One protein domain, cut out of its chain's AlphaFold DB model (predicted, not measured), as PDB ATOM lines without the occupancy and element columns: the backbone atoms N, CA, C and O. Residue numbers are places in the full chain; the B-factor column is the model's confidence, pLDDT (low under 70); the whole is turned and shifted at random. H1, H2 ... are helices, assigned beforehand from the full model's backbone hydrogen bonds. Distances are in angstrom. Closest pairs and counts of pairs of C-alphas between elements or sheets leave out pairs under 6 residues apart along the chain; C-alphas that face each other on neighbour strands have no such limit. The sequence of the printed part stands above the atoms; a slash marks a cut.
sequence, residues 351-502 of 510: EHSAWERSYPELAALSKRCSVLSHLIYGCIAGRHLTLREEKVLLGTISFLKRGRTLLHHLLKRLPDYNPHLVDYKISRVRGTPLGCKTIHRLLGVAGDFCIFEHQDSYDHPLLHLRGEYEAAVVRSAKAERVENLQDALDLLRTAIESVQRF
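AT A GLANCE: This is residues 351 to 502 of the 510 residues of an uncharacterized protein of Thermodesulforhabdus norvegica (UniProt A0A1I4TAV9). A cluster of short, mostly crossed helices is built round H4 and H5, with H3, H6 and H7 packed on this core and H2 on H3. H8 packs on H2, H1 lies at the edge beside H2, and the longest helix, H9, lies at one end of the longest axis, beyond H6, after a long stretch with no named element. The printed part has 152 residues with nine named helices, H1 to H9 in order along the chain, and no named strand; its class is all helix. It is compact, with a radius of gyration of the C-alphas of 15.8 A, and spans 46 by 35 by 32 A.

HOW THE PARTS SIT: H1, residues 351 to 358, is close to but not clearly touching H2, residues 360 to 368; the closest C-alphas, of Glu 356 and Ala 363, are 5.5 A apart. H2 touches H3, residues 370 to 380, at a steep tilt of 47 degrees, opposite ways, closest at the C-alphas of Ser 366 and Ser 373, 4.0 A. H3 and H4, residues 387 to 397, only just touch, with 3 pairs of C-alphas within 8 A, the closest Leu 375 and Glu 389 at 7.1 A, about perpendicular at 76 degrees. H4 and H5, residues 403 to 411, form a helical hairpin, closest at the C-alphas of Ile 397 and Gly 403, 5.3 A. H5 also touches H3, where the closest C-alphas, of Cys 379 and Leu 410, are 5.4 A apart. H5 and H6, residues 419 to 427, form a second helical hairpin, closest at the C-alphas of Arg 404 and Ile 426, 7.1 A. H7, residues 436 to 443, touches H4 at a shallow tilt of 27 degrees, opposite ways, with the C-alphas of Arg 388 and Leu 442 closest at 6.1 A. H8, residues 461 to 465, touches H2, closest at the C-alphas of Arg 368 and His 464, 6.4 A. H9, residues 485 to 500, is close to but not clearly touching H6; the closest C-alphas, of Ser 427 and Leu 491, are 7.6 A apart. Each O i to N i+4 pair is within hydrogen-bond range in H1 to H7 and H9; in H8 it is 0 of 1, beside 2 of 2 O i to N i+3 pairs.

IN THESE COORDINATES: H1 begins at C-alpha 351 (7.850, 3.156, 2.303). H3 is 15.2 A long, H4 15.3 A and H9 21.9 A. H9 ends at C-alpha 500 (12.735, 39.418, 15.483).

THE WHOLE: The two C-alphas farthest apart, of Glu 453 and Phe 502, are 50.6 A apart. The printed part has no cut. The links H7 to H8 and H8 to H9 are long, with 17 and 19 residues. Mean pLDDT of the printed part is 77.3; 45 residues are under 70, among them 474 to 502.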
ATOM      1  N   GLU A 351       7.954   1.685   2.323       43.66
ATOM      2  CA  GLU A 351       7.850   3.156   2.303       43.66
ATOM      3  C   GLU A 351       6.483   3.680   2.770       43.66
ATOM      4  O   GLU A 351       6.402   4.703   3.455       43.66
ATOM      5  N   HIS A 352       5.408   2.955   2.451       50.22
ATOM      6  CA  HIS A 352       4.059   3.287   2.905       50.22
ATOM      7  C   HIS A 352       3.918   3.014   4.405       50.22
ATOM      8  O   HIS A 352       3.370   3.841   5.134       50.22
ATOM      9  N   SER A 353       4.526   1.927   4.896       56.22
ATOM     10  CA  SER A 353       4.537   1.600   6.326       56.22
ATOM     11  C   SER A 353       5.210   2.685   7.178       56.22
ATOM     12  O   SER A 353       4.736   3.002   8.267       56.22
ATOM     13  N   ALA A 354       6.287   3.306   6.682       63.72
ATOM     14  CA  ALA A 354       7.024   4.327   7.426       63.72
ATOM     15  C   ALA A 354       6.240   5.645   7.549       63.72
ATOM     16  O   ALA A 354       6.229   6.268   8.618       63.72
ATOM     17  N   TRP A 355       5.559   6.064   6.475       73.00
ATOM     18  CA  TRP A 355       4.724   7.267   6.496       73.00
ATOM     19  C   TRP A 355       3.502   7.098   7.402       73.00
ATOM     20  O   TRP A 355       3.247   7.971   8.234       73.00
ATOM     21  N   GLU A 356       2.801   5.965   7.300       73.75
ATOM     22  CA  GLU A 356       1.641   5.676   8.151       73.75
ATOM     23  C   GLU A 356       2.018   5.618   9.634       73.75
ATOM     24  O   GLU A 356       1.314   6.186  10.463       73.75
ATOM     25  N   ARG A 357       3.169   5.025   9.978       76.94
ATOM     26  CA  ARG A 357       3.677   5.011  11.362       76.94
ATOM     27  C   ARG A 357       4.009   6.408  11.888       76.94
ATOM     28  O   ARG A 357       3.801   6.686  13.063       76.94
ATOM     29  N   SER A 358       4.532   7.288  11.034       75.62
ATOM     30  CA  SER A 358       4.944   8.643  11.437       75.62
ATOM     31  C   SER A 358       3.761   9.610  11.567       75.62
ATOM     32  O   SER A 358       3.797  10.545  12.376       75.62
ATOM     33  N   TYR A 359       2.712   9.399  10.768       85.56
ATOM     34  CA  TYR A 359       1.546  10.279  10.661       85.56
ATOM     35  C   TYR A 359       0.227   9.483  10.648       85.56
ATOM     36  O   TYR A 359      -0.547   9.591   9.688       85.56
ATOM     37  N   PRO A 360      -0.054   8.690  11.698       86.50
ATOM     38  CA  PRO A 360      -1.187   7.769  11.705       86.50
ATOM     39  C   PRO A 360      -2.543   8.485  11.630       86.50
ATOM     40  O   PRO A 360      -3.488   7.954  11.056       86.50
ATOM     41  N   GLU A 361      -2.635   9.729  12.105       89.19
ATOM     42  CA  GLU A 361      -3.847  10.546  12.010       89.19
ATOM     43  C   GLU A 361      -4.187  10.885  10.552       89.19
ATOM     44  O   GLU A 361      -5.344  10.800  10.140       89.19
ATOM     45  N   LEU A 362      -3.179  11.243   9.747       89.56
ATOM     46  CA  LEU A 362      -3.371  11.538   8.324       89.56
ATOM     47  C   LEU A 362      -3.706  10.270   7.538       89.56
ATOM     48  O   LEU A 362      -4.564  10.326   6.660       89.56
ATOM     49  N   ALA A 363      -3.072   9.145   7.874       86.19
ATOM     50  CA  ALA A 363      -3.358   7.849   7.264       86.19
ATOM     51  C   ALA A 363      -4.786   7.369   7.574       86.19
ATOM     52  O   ALA A 363      -5.513   6.927   6.686       86.19
ATOM     53  N   ALA A 364      -5.234   7.498   8.824       87.75
ATOM     54  CA  ALA A 364      -6.594   7.142   9.211       87.75
ATOM     55  C   ALA A 364      -7.636   8.028   8.502       87.75
ATOM     56  O   ALA A 364      -8.637   7.516   7.992       87.75
ATOM     57  N   LEU A 365      -7.385   9.340   8.404       90.50
ATOM     58  CA  LEU A 365      -8.260  10.265   7.678       90.50
ATOM     59  C   LEU A 365      -8.292   9.979   6.170       90.50
ATOM     60  O   LEU A 365      -9.381   9.964   5.599       90.50
ATOM     61  N   SER A 366      -7.151   9.712   5.523       87.31
ATOM     62  CA  SER A 366      -7.114   9.395   4.085       87.31
ATOM     63  C   SER A 366      -7.812   8.069   3.763       87.31
ATOM     64  O   SER A 366      -8.428   7.927   2.707       87.31
ATOM     65  N   LYS A 367      -7.784   7.103   4.690       81.88
ATOM     66  CA  LYS A 367      -8.473   5.814   4.536       81.88
ATOM     67  C   LYS A 367      -9.994   5.900   4.681       81.88
ATOM     68  O   LYS A 367     -10.675   5.027   4.146       81.88
ATOM     69  N   ARG A 368     -10.517   6.909   5.388       85.38
ATOM     70  CA  ARG A 368     -11.938   6.994   5.780       85.38
ATOM     71  C   ARG A 368     -12.698   8.185   5.176       85.38
ATOM     72  O   ARG A 368     -13.917   8.120   5.082       85.38
ATOM     73  N   CYS A 369     -12.008   9.236   4.724       87.56
ATOM     74  CA  CYS A 369     -12.615  10.424   4.115       87.56
ATOM     75  C   CYS A 369     -12.047  10.687   2.712       87.56
ATOM     76  O   CYS A 369     -10.908  11.132   2.573       87.56
ATOM     77  N   SER A 370     -12.861  10.490   1.672       85.12
ATOM     78  CA  SER A 370     -12.465  10.666   0.266       85.12
ATOM     79  C   SER A 370     -12.008  12.088  -0.065       85.12
ATOM     80  O   SER A 370     -11.018  12.284  -0.769       85.12
ATOM     81  N   VAL A 371     -12.673  13.105   0.487       88.38
ATOM     82  CA  VAL A 371     -12.294  14.508   0.271       88.38
ATOM     83  C   VAL A 371     -10.920  14.806   0.867       88.38
ATOM     84  O   VAL A 371     -10.061  15.361   0.186       88.38
ATOM     85  N   LEU A 372     -10.678  14.415   2.124       91.31
ATOM     86  CA  LEU A 372      -9.364  14.612   2.741       91.31
ATOM     87  C   LEU A 372      -8.293  13.745   2.079       91.31
ATOM     88  O   LEU A 372      -7.166  14.206   1.938       91.31
ATOM     89  N   SER A 373      -8.647  12.544   1.621       85.69
ATOM     90  CA  SER A 373      -7.773  11.666   0.846       85.69
ATOM     91  C   SER A 373      -7.217  12.390  -0.386       85.69
ATOM     92  O   SER A 373      -6.000  12.535  -0.520       85.69
ATOM     93  N   HIS A 374      -8.081  12.977  -1.224       83.12
ATOM     94  CA  HIS A 374      -7.661  13.766  -2.389       83.12
ATOM     95  C   HIS A 374      -6.737  14.939  -2.031       83.12
ATOM     96  O   HIS A 374      -5.729  15.165  -2.708       83.12
ATOM     97  N   LEU A 375      -7.050  15.685  -0.965       89.56
ATOM     98  CA  LEU A 375      -6.222  16.814  -0.526       89.56
ATOM     99  C   LEU A 375      -4.850  16.352  -0.023       89.56
ATOM    100  O   LEU A 375      -3.831  16.925  -0.407       89.56
ATOM    101  N   ILE A 376      -4.813  15.299   0.796       90.19
ATOM    102  CA  ILE A 376      -3.587  14.736   1.368       90.19
ATOM    103  C   ILE A 376      -2.681  14.205   0.251       90.19
ATOM    104  O   ILE A 376      -1.526  14.621   0.164       90.19
ATOM    105  N   TYR A 377      -3.187  13.354  -0.650       82.12
ATOM    106  CA  TYR A 377      -2.371  12.820  -1.750       82.12
ATOM    107  C   TYR A 377      -1.964  13.895  -2.761       82.12
ATOM    108  O   TYR A 377      -0.852  13.826  -3.293       82.12
ATOM    109  N   GLY A 378      -2.797  14.922  -2.963       81.00
ATOM    110  CA  GLY A 378      -2.429  16.123  -3.711       81.00
ATOM    111  C   GLY A 378      -1.213  16.831  -3.104       81.00
ATOM    112  O   GLY A 378      -0.229  17.073  -3.805       81.00
ATOM    113  N   CYS A 379      -1.225  17.072  -1.790       87.12
ATOM    114  CA  CYS A 379      -0.098  17.684  -1.075       87.12
ATOM    115  C   CYS A 379       1.174  16.830  -1.157       87.12
ATOM    116  O   CYS A 379       2.256  17.336  -1.453       87.12
ATOM    117  N   ILE A 380       1.060  15.513  -0.950       82.12
ATOM    118  CA  ILE A 380       2.214  14.599  -0.997       82.12
ATOM    119  C   ILE A 380       2.847  14.575  -2.402       82.12
ATOM    120  O   ILE A 380       4.058  14.352  -2.526       82.12
ATOM    121  N   ALA A 381       2.049  14.815  -3.446       74.12
ATOM    122  CA  ALA A 381       2.493  14.946  -4.832       74.12
ATOM    123  C   ALA A 381       3.039  16.340  -5.201       74.12
ATOM    124  O   ALA A 381       3.477  16.516  -6.332       74.12
ATOM    125  N   GLY A 382       3.024  17.315  -4.283       77.81
ATOM    126  CA  GLY A 382       3.479  18.684  -4.555       77.81
ATOM    127  C   GLY A 382       2.511  19.501  -5.417       77.81
ATOM    128  O   GLY A 382       2.921  20.449  -6.082       77.81
ATOM    129  N   ARG A 383       1.224  19.130  -5.448       83.50
ATOM    130  CA  ARG A 383       0.197  19.845  -6.213       83.50
ATOM    131  C   ARG A 383      -0.174  21.158  -5.525       83.50
ATOM    132  O   ARG A 383      -0.587  21.134  -4.372       83.50
ATOM    133  N   HIS A 384      -0.154  22.272  -6.260       82.62
ATOM    134  CA  HIS A 384      -0.697  23.545  -5.775       82.62
ATOM    135  C   HIS A 384      -2.129  23.405  -5.249       82.62
ATOM    136  O   HIS A 384      -2.994  22.811  -5.901       82.62
ATOM    137  N   LEU A 385      -2.374  24.003  -4.086       87.44
ATOM    138  CA  LEU A 385      -3.695  24.063  -3.480       87.44
ATOM    139  C   LEU A 385      -4.403  25.356  -3.866       87.44
ATOM    140  O   LEU A 385      -3.809  26.432  -3.906       87.44
ATOM    141  N   THR A 386      -5.710  25.272  -4.082       89.12
ATOM    142  CA  THR A 386      -6.553  26.468  -4.127       89.12
ATOM    143  C   THR A 386      -6.747  27.043  -2.720       89.12
ATOM    144  O   THR A 386      -6.680  26.325  -1.721       89.12
ATOM    145  N   LEU A 387      -7.114  28.327  -2.622       89.25
ATOM    146  CA  LEU A 387      -7.450  28.964  -1.337       89.25
ATOM    147  C   LEU A 387      -8.554  28.217  -0.567       89.25
ATOM    148  O   LEU A 387      -8.590  28.235   0.662       89.25
ATOM    149  N   ARG A 388      -9.476  27.556  -1.283       93.62
ATOM    150  CA  ARG A 388     -10.564  26.785  -0.668       93.62
ATOM    151  C   ARG A 388     -10.063  25.456  -0.107       93.62
ATOM    152  O   ARG A 388     -10.466  25.088   0.991       93.62
ATOM    153  N   GLU A 389      -9.171  24.776  -0.821       93.62
ATOM    154  CA  GLU A 389      -8.522  23.542  -0.361       93.62
ATOM    155  C   GLU A 389      -7.620  23.794   0.848       93.62
ATOM    156  O   GLU A 389      -7.707  23.074   1.842       93.62
ATOM    157  N   GLU A 390      -6.821  24.864   0.810       94.31
ATOM    158  CA  GLU A 390      -6.004  25.284   1.950       94.31
ATOM    159  C   GLU A 390      -6.887  25.603   3.167       94.31
ATOM    160  O   GLU A 390      -6.616  25.140   4.277       94.31
ATOM    161  N   LYS A 391      -8.001  26.323   2.959       94.38
ATOM    162  CA  LYS A 391      -8.985  26.596   4.017       94.38
ATOM    163  C   LYS A 391      -9.571  25.313   4.607       94.38
ATOM    164  O   LYS A 391      -9.761  25.254   5.820       94.38
ATOM    165  N   VAL A 392      -9.842  24.295   3.787       96.00
ATOM    166  CA  VAL A 392     -10.311  22.987   4.268       96.00
ATOM    167  C   VAL A 392      -9.233  22.302   5.108       96.00
ATOM    168  O   VAL A 392      -9.534  21.877   6.221       96.00
ATOM    169  N   LEU A 393      -7.977  22.247   4.656       95.88
ATOM    170  CA  LEU A 393      -6.890  21.648   5.442       95.88
ATOM    171  C   LEU A 393      -6.696  22.364   6.785       95.88
ATOM    172  O   LEU A 393      -6.694  21.711   7.828       95.88
ATOM    173  N   LEU A 394      -6.606  23.696   6.788       94.00
ATOM    174  CA  LEU A 394      -6.458  24.495   8.009       94.00
ATOM    175  C   LEU A 394      -7.660  24.335   8.948       94.00
ATOM    176  O   LEU A 394      -7.486  24.100  10.144       94.00
ATOM    177  N   GLY A 395      -8.877  24.407   8.412       92.44
ATOM    178  CA  GLY A 395     -10.123  24.282   9.169       92.44
ATOM    179  C   GLY A 395     -10.454  22.858   9.624       92.44
ATOM    180  O   GLY A 395     -11.466  22.673  10.292       92.44
ATOM    181  N   THR A 396      -9.629  21.863   9.285       94.06
ATOM    182  CA  THR A 396      -9.840  20.465   9.698       94.06
ATOM    183  C   THR A 396      -8.619  19.920  10.442       94.06
ATOM    184  O   THR A 396      -8.704  19.617  11.626       94.06
ATOM    185  N   ILE A 397      -7.445  19.869   9.805       94.69
ATOM    186  CA  ILE A 397      -6.225  19.257  10.367       94.69
ATOM    187  C   ILE A 397      -5.677  20.046  11.562       94.69
ATOM    188  O   ILE A 397      -5.095  19.455  12.471       94.69
ATOM    189  N   SER A 398      -5.887  21.367  11.626       91.44
ATOM    190  CA  SER A 398      -5.368  22.173  12.741       91.44
ATOM    191  C   SER A 398      -6.029  21.868  14.094       91.44
ATOM    192  O   SER A 398      -5.503  22.297  15.118       91.44
ATOM    193  N   PHE A 399      -7.158  21.153  14.103       89.75
ATOM    194  CA  PHE A 399      -7.872  20.710  15.306       89.75
ATOM    195  C   PHE A 399      -7.389  19.349  15.831       89.75
ATOM    196  O   PHE A 399      -7.940  18.815  16.789       89.75
ATOM    197  N   LEU A 400      -6.352  18.774  15.221       87.69
ATOM    198  CA  LEU A 400      -5.632  17.635  15.777       87.69
ATOM    199  C   LEU A 400      -4.572  18.119  16.773       87.69
ATOM    200  O   LEU A 400      -3.989  19.185  16.580       87.69
ATOM    201  N   LYS A 401      -4.241  17.310  17.786       83.19
ATOM    202  CA  LYS A 401      -3.170  17.612  18.757       83.19
ATOM    203  C   LYS A 401      -1.838  17.911  18.069       83.19
ATOM    204  O   LYS A 401      -1.151  18.861  18.420       83.19
ATOM    205  N   ARG A 402      -1.500  17.131  17.036       83.19
ATOM    206  CA  ARG A 402      -0.312  17.334  16.187       83.19
ATOM    207  C   ARG A 402      -0.586  18.227  14.971       83.19
ATOM    208  O   ARG A 402       0.224  18.269  14.051       83.19
ATOM    209  N   GLY A 403      -1.702  18.958  14.944       85.31
ATOM    210  CA  GLY A 403      -2.210  19.664  13.764       85.31
ATOM    211  C   GLY A 403      -1.195  20.593  13.098       85.31
ATOM    212  O   GLY A 403      -1.069  20.571  11.876       85.31
ATOM    213  N   ARG A 404      -0.403  21.333  13.889       83.19
ATOM    214  CA  ARG A 404       0.709  22.158  13.382       83.19
ATOM    215  C   ARG A 404       1.725  21.310  12.614       83.19
ATOM    216  O   ARG A 404       1.958  21.546  11.433       83.19
ATOM    217  N   THR A 405       2.280  20.281  13.252       81.19
ATOM    218  CA  THR A 405       3.254  19.361  12.641       81.19
ATOM    219  C   THR A 405       2.705  18.686  11.383       81.19
ATOM    220  O   THR A 405       3.410  18.595  10.379       81.19
ATOM    221  N   LEU A 406       1.445  18.238  11.416       87.81
ATOM    222  CA  LEU A 406       0.788  17.580  10.285       87.81
ATOM    223  C   LEU A 406       0.616  18.531   9.093       87.81
ATOM    224  O   LEU A 406       0.900  18.148   7.960       87.81
ATOM    225  N   LEU A 407       0.213  19.780   9.341       91.75
ATOM    226  CA  LEU A 407       0.071  20.794   8.296       91.75
ATOM    227  C   LEU A 407       1.413  21.155   7.659       91.75
ATOM    228  O   LEU A 407       1.500  21.166   6.436       91.75
ATOM    229  N   HIS A 408       2.480  21.359   8.438       87.50
ATOM    230  CA  HIS A 408       3.809  21.564   7.847       87.50
ATOM    231  C   HIS A 408       4.263  20.360   7.026       87.50
ATOM    232  O   HIS A 408       4.839  20.529   5.955       87.50
ATOM    233  N   HIS A 409       3.989  19.138   7.490       86.50
ATOM    234  CA  HIS A 409       4.339  17.939   6.731       86.50
ATOM    235  C   HIS A 409       3.621  17.864   5.377       86.50
ATOM    236  O   HIS A 409       4.250  17.485   4.390       86.50
ATOM    237  N   LEU A 410       2.340  18.236   5.318       88.81
ATOM    238  CA  LEU A 410       1.583  18.282   4.066       88.81
ATOM    239  C   LEU A 410       2.068  19.416   3.157       88.81
ATOM    240  O   LEU A 410       2.344  19.190   1.980       88.81
ATOM    241  N   LEU A 411       2.205  20.626   3.702       90.69
ATOM    242  CA  LEU A 411       2.441  21.828   2.908       90.69
ATOM    243  C   LEU A 411       3.902  21.983   2.464       90.69
ATOM    244  O   LEU A 411       4.136  22.622   1.448       90.69
ATOM    245  N   LYS A 412       4.888  21.359   3.135       85.44
ATOM    246  CA  LYS A 412       6.325  21.517   2.802       85.44
ATOM    247  C   LYS A 412       6.728  21.113   1.384       85.44
ATOM    248  O   LYS A 412       7.813  21.467   0.941       85.44
ATOM    249  N   ARG A 413       5.908  20.301   0.709       80.25
ATOM    250  CA  ARG A 413       6.154  19.838  -0.667       80.25
ATOM    251  C   ARG A 413       5.533  20.753  -1.719       80.25
ATOM    252  O   ARG A 413       5.725  20.508  -2.906       80.25
ATOM    253  N   LEU A 414       4.766  21.758  -1.298       83.88
ATOM    254  CA  LEU A 414       4.124  22.699  -2.199       83.88
ATOM    255  C   LEU A 414       5.119  23.777  -2.645       83.88
ATOM    256  O   LEU A 414       5.940  24.206  -1.832       83.88
ATOM    257  N   PRO A 415       5.053  24.247  -3.903       78.00
ATOM    258  CA  PRO A 415       6.020  25.221  -4.416       78.00
ATOM    259  C   PRO A 415       5.965  26.578  -3.699       78.00
ATOM    260  O   PRO A 415       6.961  27.288  -3.640       78.00
ATOM    261  N   ASP A 416       4.807  26.929  -3.141       83.44
ATOM    262  CA  ASP A 416       4.523  28.164  -2.407       83.44
ATOM    263  C   ASP A 416       4.654  28.012  -0.879       83.44
ATOM    264  O   ASP A 416       4.177  28.852  -0.111       83.44
ATOM    265  N   TYR A 417       5.305  26.942  -0.411       87.81
ATOM    266  CA  TYR A 417       5.482  26.699   1.014       87.81
ATOM    267  C   TYR A 417       6.327  27.780   1.691       87.81
ATOM    268  O   TYR A 417       7.523  27.926   1.443       87.81
ATOM    269  N   ASN A 418       5.710  28.478   2.642       86.19
ATOM    270  CA  ASN A 418       6.391  29.374   3.560       86.19
ATOM    271  C   ASN A 418       6.041  28.970   5.005       86.19
ATOM    272  O   ASN A 418       4.888  29.152   5.413       86.19
ATOM    273  N   PRO A 419       7.004  28.447   5.793       77.62
ATOM    274  CA  PRO A 419       6.761  28.005   7.166       77.62
ATOM    275  C   PRO A 419       6.090  29.071   8.043       77.62
ATOM    276  O   PRO A 419       5.148  28.769   8.768       77.62
ATOM    277  N   HIS A 420       6.522  30.329   7.938       79.75
ATOM    278  CA  HIS A 420       6.011  31.425   8.765       79.75
ATOM    279  C   HIS A 420       4.588  31.822   8.382       79.75
ATOM    280  O   HIS A 420       3.756  32.091   9.245       79.75
ATOM    281  N   LEU A 421       4.284  31.818   7.084       84.88
ATOM    282  CA  LEU A 421       2.928  32.070   6.615       84.88
ATOM    283  C   LEU A 421       1.974  30.955   7.062       84.88
ATOM    284  O   LEU A 421       0.845  31.241   7.454       84.88
ATOM    285  N   VAL A 422       2.423  29.698   7.035       85.44
ATOM    286  CA  VAL A 422       1.648  28.555   7.539       85.44
ATOM    287  C   VAL A 422       1.392  28.700   9.039       85.44
ATOM    288  O   VAL A 422       0.249  28.562   9.468       85.44
ATOM    289  N   ASP A 423       2.406  29.074   9.819       79.31
ATOM    290  CA  ASP A 423       2.274  29.334  11.257       79.31
ATOM    291  C   ASP A 423       1.266  30.429  11.567       79.31
ATOM    292  O   ASP A 423       0.381  30.254  12.408       79.31
ATOM    293  N   TYR A 424       1.368  31.539  10.842       81.44
ATOM    294  CA  TYR A 424       0.421  32.634  10.941       81.44
ATOM    295  C   TYR A 424      -1.001  32.176  10.587       81.44
ATOM    296  O   TYR A 424      -1.947  32.441  11.323       81.44
ATOM    297  N   LYS A 425      -1.182  31.427   9.495       88.69
ATOM    298  CA  LYS A 425      -2.501  30.907   9.107       88.69
ATOM    299  C   LYS A 425      -3.073  29.954  10.164       88.69
ATOM    300  O   LYS A 425      -4.258  30.052  10.476       88.69
ATOM    301  N   ILE A 426      -2.250  29.083  10.753       85.94
ATOM    302  CA  ILE A 426      -2.646  28.180  11.846       85.94
ATOM    303  C   ILE A 426      -3.072  28.977  13.083       85.94
ATOM    304  O   ILE A 426      -4.119  28.679  13.664       85.94
ATOM    305  N   SER A 427      -2.309  30.010  13.460       80.56
ATOM    306  CA  SER A 427      -2.595  30.846  14.634       80.56
ATOM    307  C   SER A 427      -3.858  31.694  14.481       80.56
ATOM    308  O   SER A 427      -4.378  32.199  15.476       80.56
ATOM    309  N   ARG A 428      -4.389  31.825  13.258       84.81
ATOM    310  CA  ARG A 428      -5.648  32.513  12.931       84.81
ATOM    311  C   ARG A 428      -6.862  31.585  12.853       84.81
ATOM    312  O   ARG A 428      -7.973  32.090  12.706       84.81
ATOM    313  N   VAL A 429      -6.696  30.262  12.959       86.12
ATOM    314  CA  VAL A 429      -7.838  29.330  12.963       86.12
ATOM    315  C   VAL A 429      -8.617  29.456  14.275       86.12
ATOM    316  O   VAL A 429      -8.028  29.464  15.357       86.12
ATOM    317  N   ARG A 430      -9.943  29.558  14.179       80.69
ATOM    318  CA  ARG A 430     -10.883  29.754  15.295       80.69
ATOM    319  C   ARG A 430     -12.094  28.833  15.139       80.69
ATOM    320  O   ARG A 430     -12.331  28.331  14.039       80.69
ATOM    321  N   GLY A 431     -12.859  28.651  16.212       85.31
ATOM    322  CA  GLY A 431     -14.134  27.932  16.195       85.31
ATOM    323  C   GLY A 431     -13.970  26.417  16.259       85.31
ATOM    324  O   GLY A 431     -13.138  25.915  17.012       85.31
ATOM    325  N   THR A 432     -14.777  25.688  15.489       86.06
ATOM    326  CA  THR A 432     -14.819  24.218  15.467       86.06
ATOM    327  C   THR A 432     -14.380  23.657  14.103       86.06
ATOM    328  O   THR A 432     -14.317  24.408  13.121       86.06
ATOM    329  N   PRO A 433     -14.063  22.348  14.002       90.38
ATOM    330  CA  PRO A 433     -13.681  21.727  12.736       90.38
ATOM    331  C   PRO A 433     -14.728  21.934  11.638       90.38
ATOM    332  O   PRO A 433     -15.932  21.882  11.893       90.38
ATOM    333  N   LEU A 434     -14.293  22.114  10.394       92.12
ATOM    334  CA  LEU A 434     -15.215  22.263   9.269       92.12
ATOM    335  C   LEU A 434     -16.071  21.003   9.071       92.12
ATOM    336  O   LEU A 434     -15.555  19.899   8.903       92.12
ATOM    337  N   GLY A 435     -17.393  21.189   9.035       91.12
ATOM    338  CA  GLY A 435     -18.348  20.110   8.772       91.12
ATOM    339  C   GLY A 435     -18.363  19.649   7.312       91.12
ATOM    340  O   GLY A 435     -18.114  20.445   6.401       91.12
ATOM    341  N   CYS A 436     -18.731  18.386   7.076       90.00
ATOM    342  CA  CYS A 436     -18.741  17.744   5.756       90.00
ATOM    343  C   CYS A 436     -19.559  18.543   4.727       90.00
ATOM    344  O   CYS A 436     -19.073  18.825   3.632       90.00
ATOM    345  N   LYS A 437     -20.749  19.036   5.105       88.19
ATOM    346  CA  LYS A 437     -21.585  19.894   4.238       88.19
ATOM    347  C   LYS A 437     -20.857  21.169   3.796       88.19
ATOM    348  O   LYS A 437     -20.926  21.564   2.632       88.19
ATOM    349  N   THR A 438     -20.132  21.814   4.711       90.19
ATOM    350  CA  THR A 438     -19.365  23.030   4.406       90.19
ATOM    351  C   THR A 438     -18.167  22.722   3.522       90.19
ATOM    352  O   THR A 438     -17.925  23.467   2.575       90.19
ATOM    353  N   ILE A 439     -17.458  21.623   3.781       92.69
ATOM    354  CA  ILE A 439     -16.323  21.180   2.966       92.69
ATOM    355  C   ILE A 439     -16.767  20.922   1.520       92.69
ATOM    356  O   ILE A 439     -16.192  21.499   0.597       92.69
ATOM    357  N   HIS A 440     -17.828  20.138   1.311       88.19
ATOM    358  CA  HIS A 440     -18.333  19.826  -0.031       88.19
ATOM    359  C   HIS A 440     -18.773  21.089  -0.780       88.19
ATOM    360  O   HIS A 440     -18.426  21.268  -1.946       88.19
ATOM    361  N   ARG A 441     -19.466  22.010  -0.096       88.56
ATOM    362  CA  ARG A 441     -19.867  23.305  -0.665       88.56
ATOM    363  C   ARG A 441     -18.667  24.173  -1.054       88.56
ATOM    364  O   ARG A 441     -18.686  24.771  -2.123       88.56
ATOM    365  N   LEU A 442     -17.635  24.257  -0.207       90.12
ATOM    366  CA  LEU A 442     -16.424  25.031  -0.507       90.12
ATOM    367  C   LEU A 442     -15.717  24.483  -1.752       90.12
ATOM    368  O   LEU A 442     -15.322  25.252  -2.629       90.12
ATOM    369  N   LEU A 443     -15.586  23.162  -1.839       86.44
ATOM    370  CA  LEU A 443     -14.846  22.503  -2.911       86.44
ATOM    371  C   LEU A 443     -15.687  22.236  -4.169       86.44
ATOM    372  O   LEU A 443     -15.137  21.828  -5.184       86.44
ATOM    373  N   GLY A 444     -17.003  22.467  -4.130       79.75
ATOM    374  CA  GLY A 444     -17.902  22.135  -5.243       79.75
ATOM    375  C   GLY A 444     -17.994  20.627  -5.510       79.75
ATOM    376  O   GLY A 444     -18.264  20.202  -6.632       79.75
ATOM    377  N   VAL A 445     -17.741  19.796  -4.495       74.00
ATOM    378  CA  VAL A 445     -17.721  18.338  -4.639       74.00
ATOM    379  C   VAL A 445     -19.145  17.799  -4.497       74.00
ATOM    380  O   VAL A 445     -19.678  17.695  -3.397       74.00
ATOM    381  N   ALA A 446     -19.761  17.429  -5.620       60.75
ATOM    382  CA  ALA A 446     -20.934  16.548  -5.631       60.75
ATOM    383  C   ALA A 446     -20.513  15.115  -5.246       60.75
ATOM    384  O   ALA A 446     -19.594  14.588  -5.868       60.75
ATOM    385  N   GLY A 447     -21.125  14.516  -4.227       64.00
ATOM    386  CA  GLY A 447     -20.799  13.173  -3.735       64.00
ATOM    387  C   GLY A 447     -21.432  12.909  -2.370       64.00
ATOM    388  O   GLY A 447     -21.932  13.846  -1.740       64.00
ATOM    389  N   ASP A 448     -21.398  11.653  -1.930       69.44
ATOM    390  CA  ASP A 448     -21.964  11.244  -0.644       69.44
ATOM    391  C   ASP A 448     -21.186  11.861   0.522       69.44
ATOM    392  O   ASP A 448     -19.957  11.984   0.491       69.44
ATOM    393  N   PHE A 449     -21.910  12.265   1.566       82.00
ATOM    394  CA  PHE A 449     -21.285  12.701   2.810       82.00
ATOM    395  C   PHE A 449     -20.725  11.500   3.575       82.00
ATOM    396  O   PHE A 449     -21.194  10.372   3.430       82.00
ATOM    397  N   CYS A 450     -19.729  11.759   4.422       83.25
ATOM    398  CA  CYS A 450     -19.265  10.769   5.384       83.25
ATOM    399  C   CYS A 450     -20.440  10.312   6.263       83.25
ATOM    400  O   CYS A 450     -21.225  11.143   6.716       83.25
ATOM    401  N   ILE A 451     -20.543   9.004   6.495       79.62
ATOM    402  CA  ILE A 451     -21.580   8.398   7.336       79.62
ATOM    403  C   ILE A 451     -20.941   8.041   8.678       79.62
ATOM    404  O   ILE A 451     -19.877   7.419   8.708       79.62
ATOM    405  N   PHE A 452     -21.591   8.430   9.771       82.69
ATOM    406  CA  PHE A 452     -21.144   8.162  11.135       82.69
ATOM    407  C   PHE A 452     -22.246   7.433  11.907       82.69
ATOM    408  O   PHE A 452     -23.421   7.763  11.781       82.69
ATOM    409  N   GLU A 453     -21.867   6.432  12.703       69.31
ATOM    410  CA  GLU A 453     -22.814   5.617  13.484       69.31
ATOM    411  C   GLU A 453     -23.399   6.369  14.690       69.31
ATOM    412  O   GLU A 453     -24.444   5.996  15.220       69.31
ATOM    413  N   HIS A 454     -22.742   7.443  15.127       66.88
ATOM    414  CA  HIS A 454     -23.138   8.230  16.288       66.88
ATOM    415  C   HIS A 454     -23.517   9.651  15.878       66.88
ATOM    416  O   HIS A 454     -22.808  10.288  15.101       66.88
ATOM    417  N   GLN A 455     -24.613  10.158  16.444       56.91
ATOM    418  CA  GLN A 455     -25.034  11.543  16.264       56.91
ATOM    419  C   GLN A 455     -24.170  12.478  17.113       56.91
ATOM    420  O   GLN A 455     -24.354  12.587  18.323       56.91
ATOM    421  N   ASP A 456     -23.243  13.174  16.463       65.12
ATOM    422  CA  ASP A 456     -22.720  14.441  16.970       65.12
ATOM    423  C   ASP A 456     -23.623  15.612  16.589       65.12
ATOM    424  O   ASP A 456     -24.559  15.480  15.800       65.12
ATOM    425  N   SER A 457     -23.311  16.794  17.123       71.25
ATOM    426  CA  SER A 457     -23.987  18.044  16.763       71.25
ATOM    427  C   SER A 457     -23.927  18.348  15.259       71.25
ATOM    428  O   SER A 457     -24.834  18.995  14.736       71.25
ATOM    429  N   TYR A 458     -22.882  17.884  14.560       85.50
ATOM    430  CA  TYR A 458     -22.778  17.886  13.101       85.50
ATOM    431  C   TYR A 458     -21.667  16.949  12.599       85.50
ATOM    432  O   TYR A 458     -20.662  16.725  13.270       85.50
ATOM    433  N   ASP A 459     -21.807  16.484  11.358       88.06
ATOM    434  CA  ASP A 459     -20.835  15.606  10.703       88.06
ATOM    435  C   ASP A 459     -19.571  16.361  10.273       88.06
ATOM    436  O   ASP A 459     -19.644  17.337   9.512       88.06
ATOM    437  N   HIS A 460     -18.397  15.883  10.695       90.25
ATOM    438  CA  HIS A 460     -17.099  16.391  10.246       90.25
ATOM    439  C   HIS A 460     -16.039  15.282  10.123       90.25
ATOM    440  O   HIS A 460     -16.084  14.300  10.865       90.25
ATOM    441  N   PRO A 461     -15.009  15.437   9.265       91.00
ATOM    442  CA  PRO A 461     -14.069  14.347   8.975       91.00
ATOM    443  C   PRO A 461     -13.304  13.802  10.187       91.00
ATOM    444  O   PRO A 461     -12.970  12.622  10.220       91.00
ATOM    445  N   LEU A 462     -13.031  14.633  11.202       90.50
ATOM    446  CA  LEU A 462     -12.309  14.178  12.400       90.50
ATOM    447  C   LEU A 462     -13.081  13.140  13.235       90.50
ATOM    448  O   LEU A 462     -12.463  12.464  14.051       90.50
ATOM    449  N   LEU A 463     -14.389  12.955  13.014       88.12
ATOM    450  CA  LEU A 463     -15.158  11.882  13.655       88.12
ATOM    451  C   LEU A 463     -14.689  10.488  13.214       88.12
ATOM    452  O   LEU A 463     -14.834   9.528  13.967       88.12
ATOM    453  N   HIS A 464     -14.023  10.373  12.058       86.81
ATOM    454  CA  HIS A 464     -13.369   9.130  11.640       86.81
ATOM    455  C   HIS A 464     -12.213   8.707  12.547       86.81
ATOM    456  O   HIS A 464     -11.747   7.579  12.417       86.81
ATOM    457  N   LEU A 465     -11.726   9.584  13.428       86.06
ATOM    458  CA  LEU A 465     -10.656   9.276  14.374       86.06
ATOM    459  C   LEU A 465     -11.179   8.797  15.735       86.06
ATOM    460  O   LEU A 465     -10.369   8.521  16.612       86.06
ATOM    461  N   ARG A 466     -12.500   8.663  15.926       73.50
ATOM    462  CA  ARG A 466     -13.063   8.047  17.140       73.50
ATOM    463  C   ARG A 466     -12.547   6.613  17.328       73.50
ATOM    464  O   ARG A 466     -12.324   5.900  16.348       73.50
ATOM    465  N   GLY A 467     -12.330   6.213  18.583       72.38
ATOM    466  CA  GLY A 467     -11.640   4.971  18.950       72.38
ATOM    467  C   GLY A 467     -10.136   5.174  19.164       72.38
ATOM    468  O   GLY A 467      -9.729   6.025  19.952       72.38
ATOM    469  N   GLU A 468      -9.298   4.411  18.453       59.47
ATOM    470  CA  GLU A 468      -7.828   4.370  18.628       59.47
ATOM    471  C   GLU A 468      -7.137   5.745  18.563       59.47
ATOM    472  O   GLU A 468      -6.109   5.959  19.203       59.47
ATOM    473  N   TYR A 469      -7.713   6.693  17.819       63.31
ATOM    474  CA  TYR A 469      -7.160   8.033  17.609       63.31
ATOM    475  C   TYR A 469      -7.992   9.132  18.271       63.31
ATOM    476  O   TYR A 469      -7.786  10.313  17.994       63.31
ATOM    477  N   GLU A 470      -8.914   8.783  19.168       69.06
ATOM    478  CA  GLU A 470      -9.827   9.753  19.773       69.06
ATOM    479  C   GLU A 470      -9.070  10.792  20.600       69.06
ATOM    480  O   GLU A 470      -9.366  11.988  20.556       69.06
ATOM    481  N   ALA A 471      -8.008  10.348  21.271       62.62
ATOM    482  CA  ALA A 471      -7.097  11.222  21.985       62.62
ATOM    483  C   ALA A 471      -6.359  12.207  21.063       62.62
ATOM    484  O   ALA A 471      -5.767  13.146  21.581       62.62
ATOM    485  N   ALA A 472      -6.355  12.031  19.738       64.81
ATOM    486  CA  ALA A 472      -5.687  12.929  18.798       64.81
ATOM    487  C   ALA A 472      -6.527  14.163  18.427       64.81
ATOM    488  O   ALA A 472      -5.974  15.113  17.872       64.81
ATOM    489  N   VAL A 473      -7.828  14.189  18.738       70.19
ATOM    490  CA  VAL A 473      -8.727  15.307  18.409       70.19
ATOM    491  C   VAL A 473      -8.805  16.295  19.577       70.19
ATOM    492  O   VAL A 473      -9.028  15.910  20.724       70.19
ATOM    493  N   VAL A 474      -8.636  17.589  19.294       69.06
ATOM    494  CA  VAL A 474      -8.860  18.661  20.274       69.06
ATOM    495  C   VAL A 474     -10.365  18.916  20.367       69.06
ATOM    496  O   VAL A 474     -10.984  19.341  19.395       69.06
ATOM    497  N   ARG A 475     -10.962  18.607  21.527       58.84
ATOM    498  CA  ARG A 475     -12.418  18.700  21.751       58.84
ATOM    499  C   ARG A 475     -12.905  20.112  22.100       58.84
ATOM    500  O   ARG A 475     -14.091  20.382  21.949       58.84
ATOM    501  N   SER A 476     -12.026  20.999  22.564       58.84
ATOM    502  CA  SER A 476     -12.376  22.399  22.808       58.84
ATOM    503  C   SER A 476     -12.395  23.184  21.497       58.84
ATOM    504  O   SER A 476     -11.537  23.000  20.628       58.84
ATOM    505  N   ALA A 477     -13.379  24.075  21.351       59.38
ATOM    506  CA  ALA A 477     -13.350  25.069  20.289       59.38
ATOM    507  C   ALA A 477     -12.052  25.877  20.408       59.38
ATOM    508  O   ALA A 477     -11.623  26.217  21.511       59.38
ATOM    509  N   LYS A 478     -11.417  26.189  19.277       62.56
ATOM    510  CA  LYS A 478     -10.313  27.148  19.281       62.56
ATOM    511  C   LYS A 478     -10.898  28.508  19.618       62.56
ATOM    512  O   LYS A 478     -11.584  29.102  18.781       62.56
ATOM    513  N   ALA A 479     -10.624  28.932  20.842       50.34
ATOM    514  CA  ALA A 479     -11.100  30.146  21.466       50.34
ATOM    515  C   ALA A 479     -11.129  31.335  20.496       50.34
ATOM    516  O   ALA A 479     -10.118  31.670  19.873       50.34
ATOM    517  N   GLU A 480     -12.289  31.986  20.352       46.56
ATOM    518  CA  GLU A 480     -12.434  33.201  19.534       46.56
ATOM    519  C   GLU A 480     -11.638  34.386  20.111       46.56
ATOM    520  O   GLU A 480     -11.288  35.319  19.381       46.56
ATOM    521  N   ARG A 481     -11.290  34.318  21.402       49.09
ATOM    522  CA  ARG A 481     -10.473  35.280  22.152       49.09
ATOM    523  C   ARG A 481      -9.366  34.550  22.910       49.09
ATOM    524  O   ARG A 481      -9.435  33.349  23.097       49.09
ATOM    525  N   VAL A 482      -8.337  35.272  23.341       53.94
ATOM    526  CA  VAL A 482      -7.324  34.732  24.257       53.94
ATOM    527  C   VAL A 482      -8.020  34.366  25.570       53.94
ATOM    528  O   VAL A 482      -8.459  35.259  26.290       53.94
ATOM    529  N   GLU A 483      -8.195  33.073  25.837       43.88
ATOM    530  CA  GLU A 483      -8.991  32.585  26.973       43.88
ATOM    531  C   GLU A 483      -8.170  32.438  28.255       43.88
ATOM    532  O   GLU A 483      -8.717  32.507  29.354       43.88
ATOM    533  N   ASN A 484      -6.853  32.266  28.139       54.75
ATOM    534  CA  ASN A 484      -5.968  32.148  29.289       54.75
ATOM    535  C   ASN A 484      -4.584  32.749  29.007       54.75
ATOM    536  O   ASN A 484      -4.216  33.071  27.875       54.75
ATOM    537  N   LEU A 485      -3.812  32.916  30.082       49.94
ATOM    538  CA  LEU A 485      -2.487  33.526  30.037       49.94
ATOM    539  C   LEU A 485      -1.510  32.733  29.156       49.94
ATOM    540  O   LEU A 485      -0.661  33.337  28.511       49.94
ATOM    541  N   GLN A 486      -1.645  31.406  29.088       53.72
ATOM    542  CA  GLN A 486      -0.776  30.570  28.263       53.72
ATOM    543  C   GLN A 486      -1.015  30.828  26.769       53.72
ATOM    544  O   GLN A 486      -0.060  31.070  26.036       53.72
ATOM    545  N   ASP A 487      -2.278  30.912  26.341       48.44
ATOM    546  CA  ASP A 487      -2.644  31.281  24.967       48.44
ATOM    547  C   ASP A 487      -2.163  32.696  24.610       48.44
ATOM    548  O   ASP A 487      -1.726  32.954  23.484       48.44
ATOM    549  N   ALA A 488      -2.216  33.621  25.577       55.00
ATOM    550  CA  ALA A 488      -1.703  34.980  25.422       55.00
ATOM    551  C   ALA A 488      -0.190  34.966  25.181       55.00
ATOM    552  O   ALA A 488       0.301  35.622  24.263       55.00
ATOM    553  N   LEU A 489       0.534  34.198  25.998       57.06
ATOM    554  CA  LEU A 489       1.985  34.060  25.941       57.06
ATOM    555  C   LEU A 489       2.443  33.374  24.653       57.06
ATOM    556  O   LEU A 489       3.440  33.798  24.073       57.06
ATOM    557  N   ASP A 490       1.709  32.376  24.166       52.12
ATOM    558  CA  ASP A 490       2.039  31.668  22.929       52.12
ATOM    559  C   ASP A 490       1.805  32.547  21.688       52.12
ATOM    560  O   ASP A 490       2.641  32.582  20.776       52.12
ATOM    561  N   LEU A 491       0.723  33.338  21.671       54.44
ATOM    562  CA  LEU A 491       0.494  34.360  20.641       54.44
ATOM    563  C   LEU A 491       1.567  35.452  20.676       54.44
ATOM    564  O   LEU A 491       2.071  35.843  19.621       54.44
ATOM    565  N   LEU A 492       1.940  35.917  21.873       61.03
ATOM    566  CA  LEU A 492       2.973  36.934  22.054       61.03
ATOM    567  C   LEU A 492       4.344  36.419  21.596       61.03
ATOM    568  O   LEU A 492       5.027  37.114  20.850       61.03
ATOM    569  N   ARG A 493       4.723  35.187  21.964       59.72
ATOM    570  CA  ARG A 493       5.956  34.533  21.492       59.72
ATOM    571  C   ARG A 493       5.979  34.419  19.976       59.72
ATOM    572  O   ARG A 493       6.956  34.820  19.355       59.72
ATOM    573  N   THR A 494       4.883  33.966  19.374       50.06
ATOM    574  CA  THR A 494       4.779  33.834  17.912       50.06
ATOM    575  C   THR A 494       4.905  35.192  17.206       50.06
ATOM    576  O   THR A 494       5.546  35.295  16.156       50.06
ATOM    577  N   ALA A 495       4.323  36.252  17.775       57.44
ATOM    578  CA  ALA A 495       4.447  37.612  17.257       57.44
ATOM    579  C   ALA A 495       5.877  38.159  17.414       57.44
ATOM    580  O   ALA A 495       6.423  38.712  16.460       57.44
ATOM    581  N   ILE A 496       6.507  37.954  18.576       65.06
ATOM    582  CA  ILE A 496       7.889  38.368  18.859       65.06
ATOM    583  C   ILE A 496       8.869  37.660  17.921       65.06
ATOM    584  O   ILE A 496       9.680  38.329  17.290       65.06
ATOM    585  N   GLU A 497       8.750  36.342  17.747       59.00
ATOM    586  CA  GLU A 497       9.573  35.586  16.796       59.00
ATOM    587  C   GLU A 497       9.396  36.084  15.359       59.00
ATOM    588  O   GLU A 497      10.350  36.116  14.581       59.00
ATOM    589  N   SER A 498       8.174  36.481  14.994       46.19
ATOM    590  CA  SER A 498       7.892  37.022  13.666       46.19
ATOM    591  C   SER A 498       8.570  38.376  13.459       46.19
ATOM    592  O   SER A 498       9.127  38.595  12.392       46.19
ATOM    593  N   VAL A 499       8.580  39.257  14.466       61.28
ATOM    594  CA  VAL A 499       9.228  40.581  14.404       61.28
ATOM    595  C   VAL A 499      10.752  40.468  14.455       61.28
ATOM    596  O   VAL A 499      11.440  41.122  13.675       61.28
ATOM    597  N   GLN A 500      11.290  39.604  15.318       64.62
ATOM    598  CA  GLN A 500      12.735  39.418  15.483       64.62
ATOM    599  C   GLN A 500      13.427  38.954  14.198       64.62
ATOM    600  O   GLN A 500      14.577  39.304  13.964       64.62
ATOM    601  N   ARG A 501      12.720  38.227  13.325       50.12
ATOM    602  CA  ARG A 501      13.247  37.770  12.029       50.12
ATOM    603  C   ARG A 501      13.403  38.881  10.981       50.12
ATOM    604  O   ARG A 501      14.076  38.652   9.983       50.12
ATOM    605  N   PHE A 502      12.813  40.059  11.196       54.03
ATOM    606  CA  PHE A 502      12.993  41.241  10.339       54.03
ATOM    607  C   PHE A 502      13.995  42.249  10.910       54.03
ATOM    608  O   PHE A 502      14.256  43.274  10.280       54.03
TER     609      PHE A 502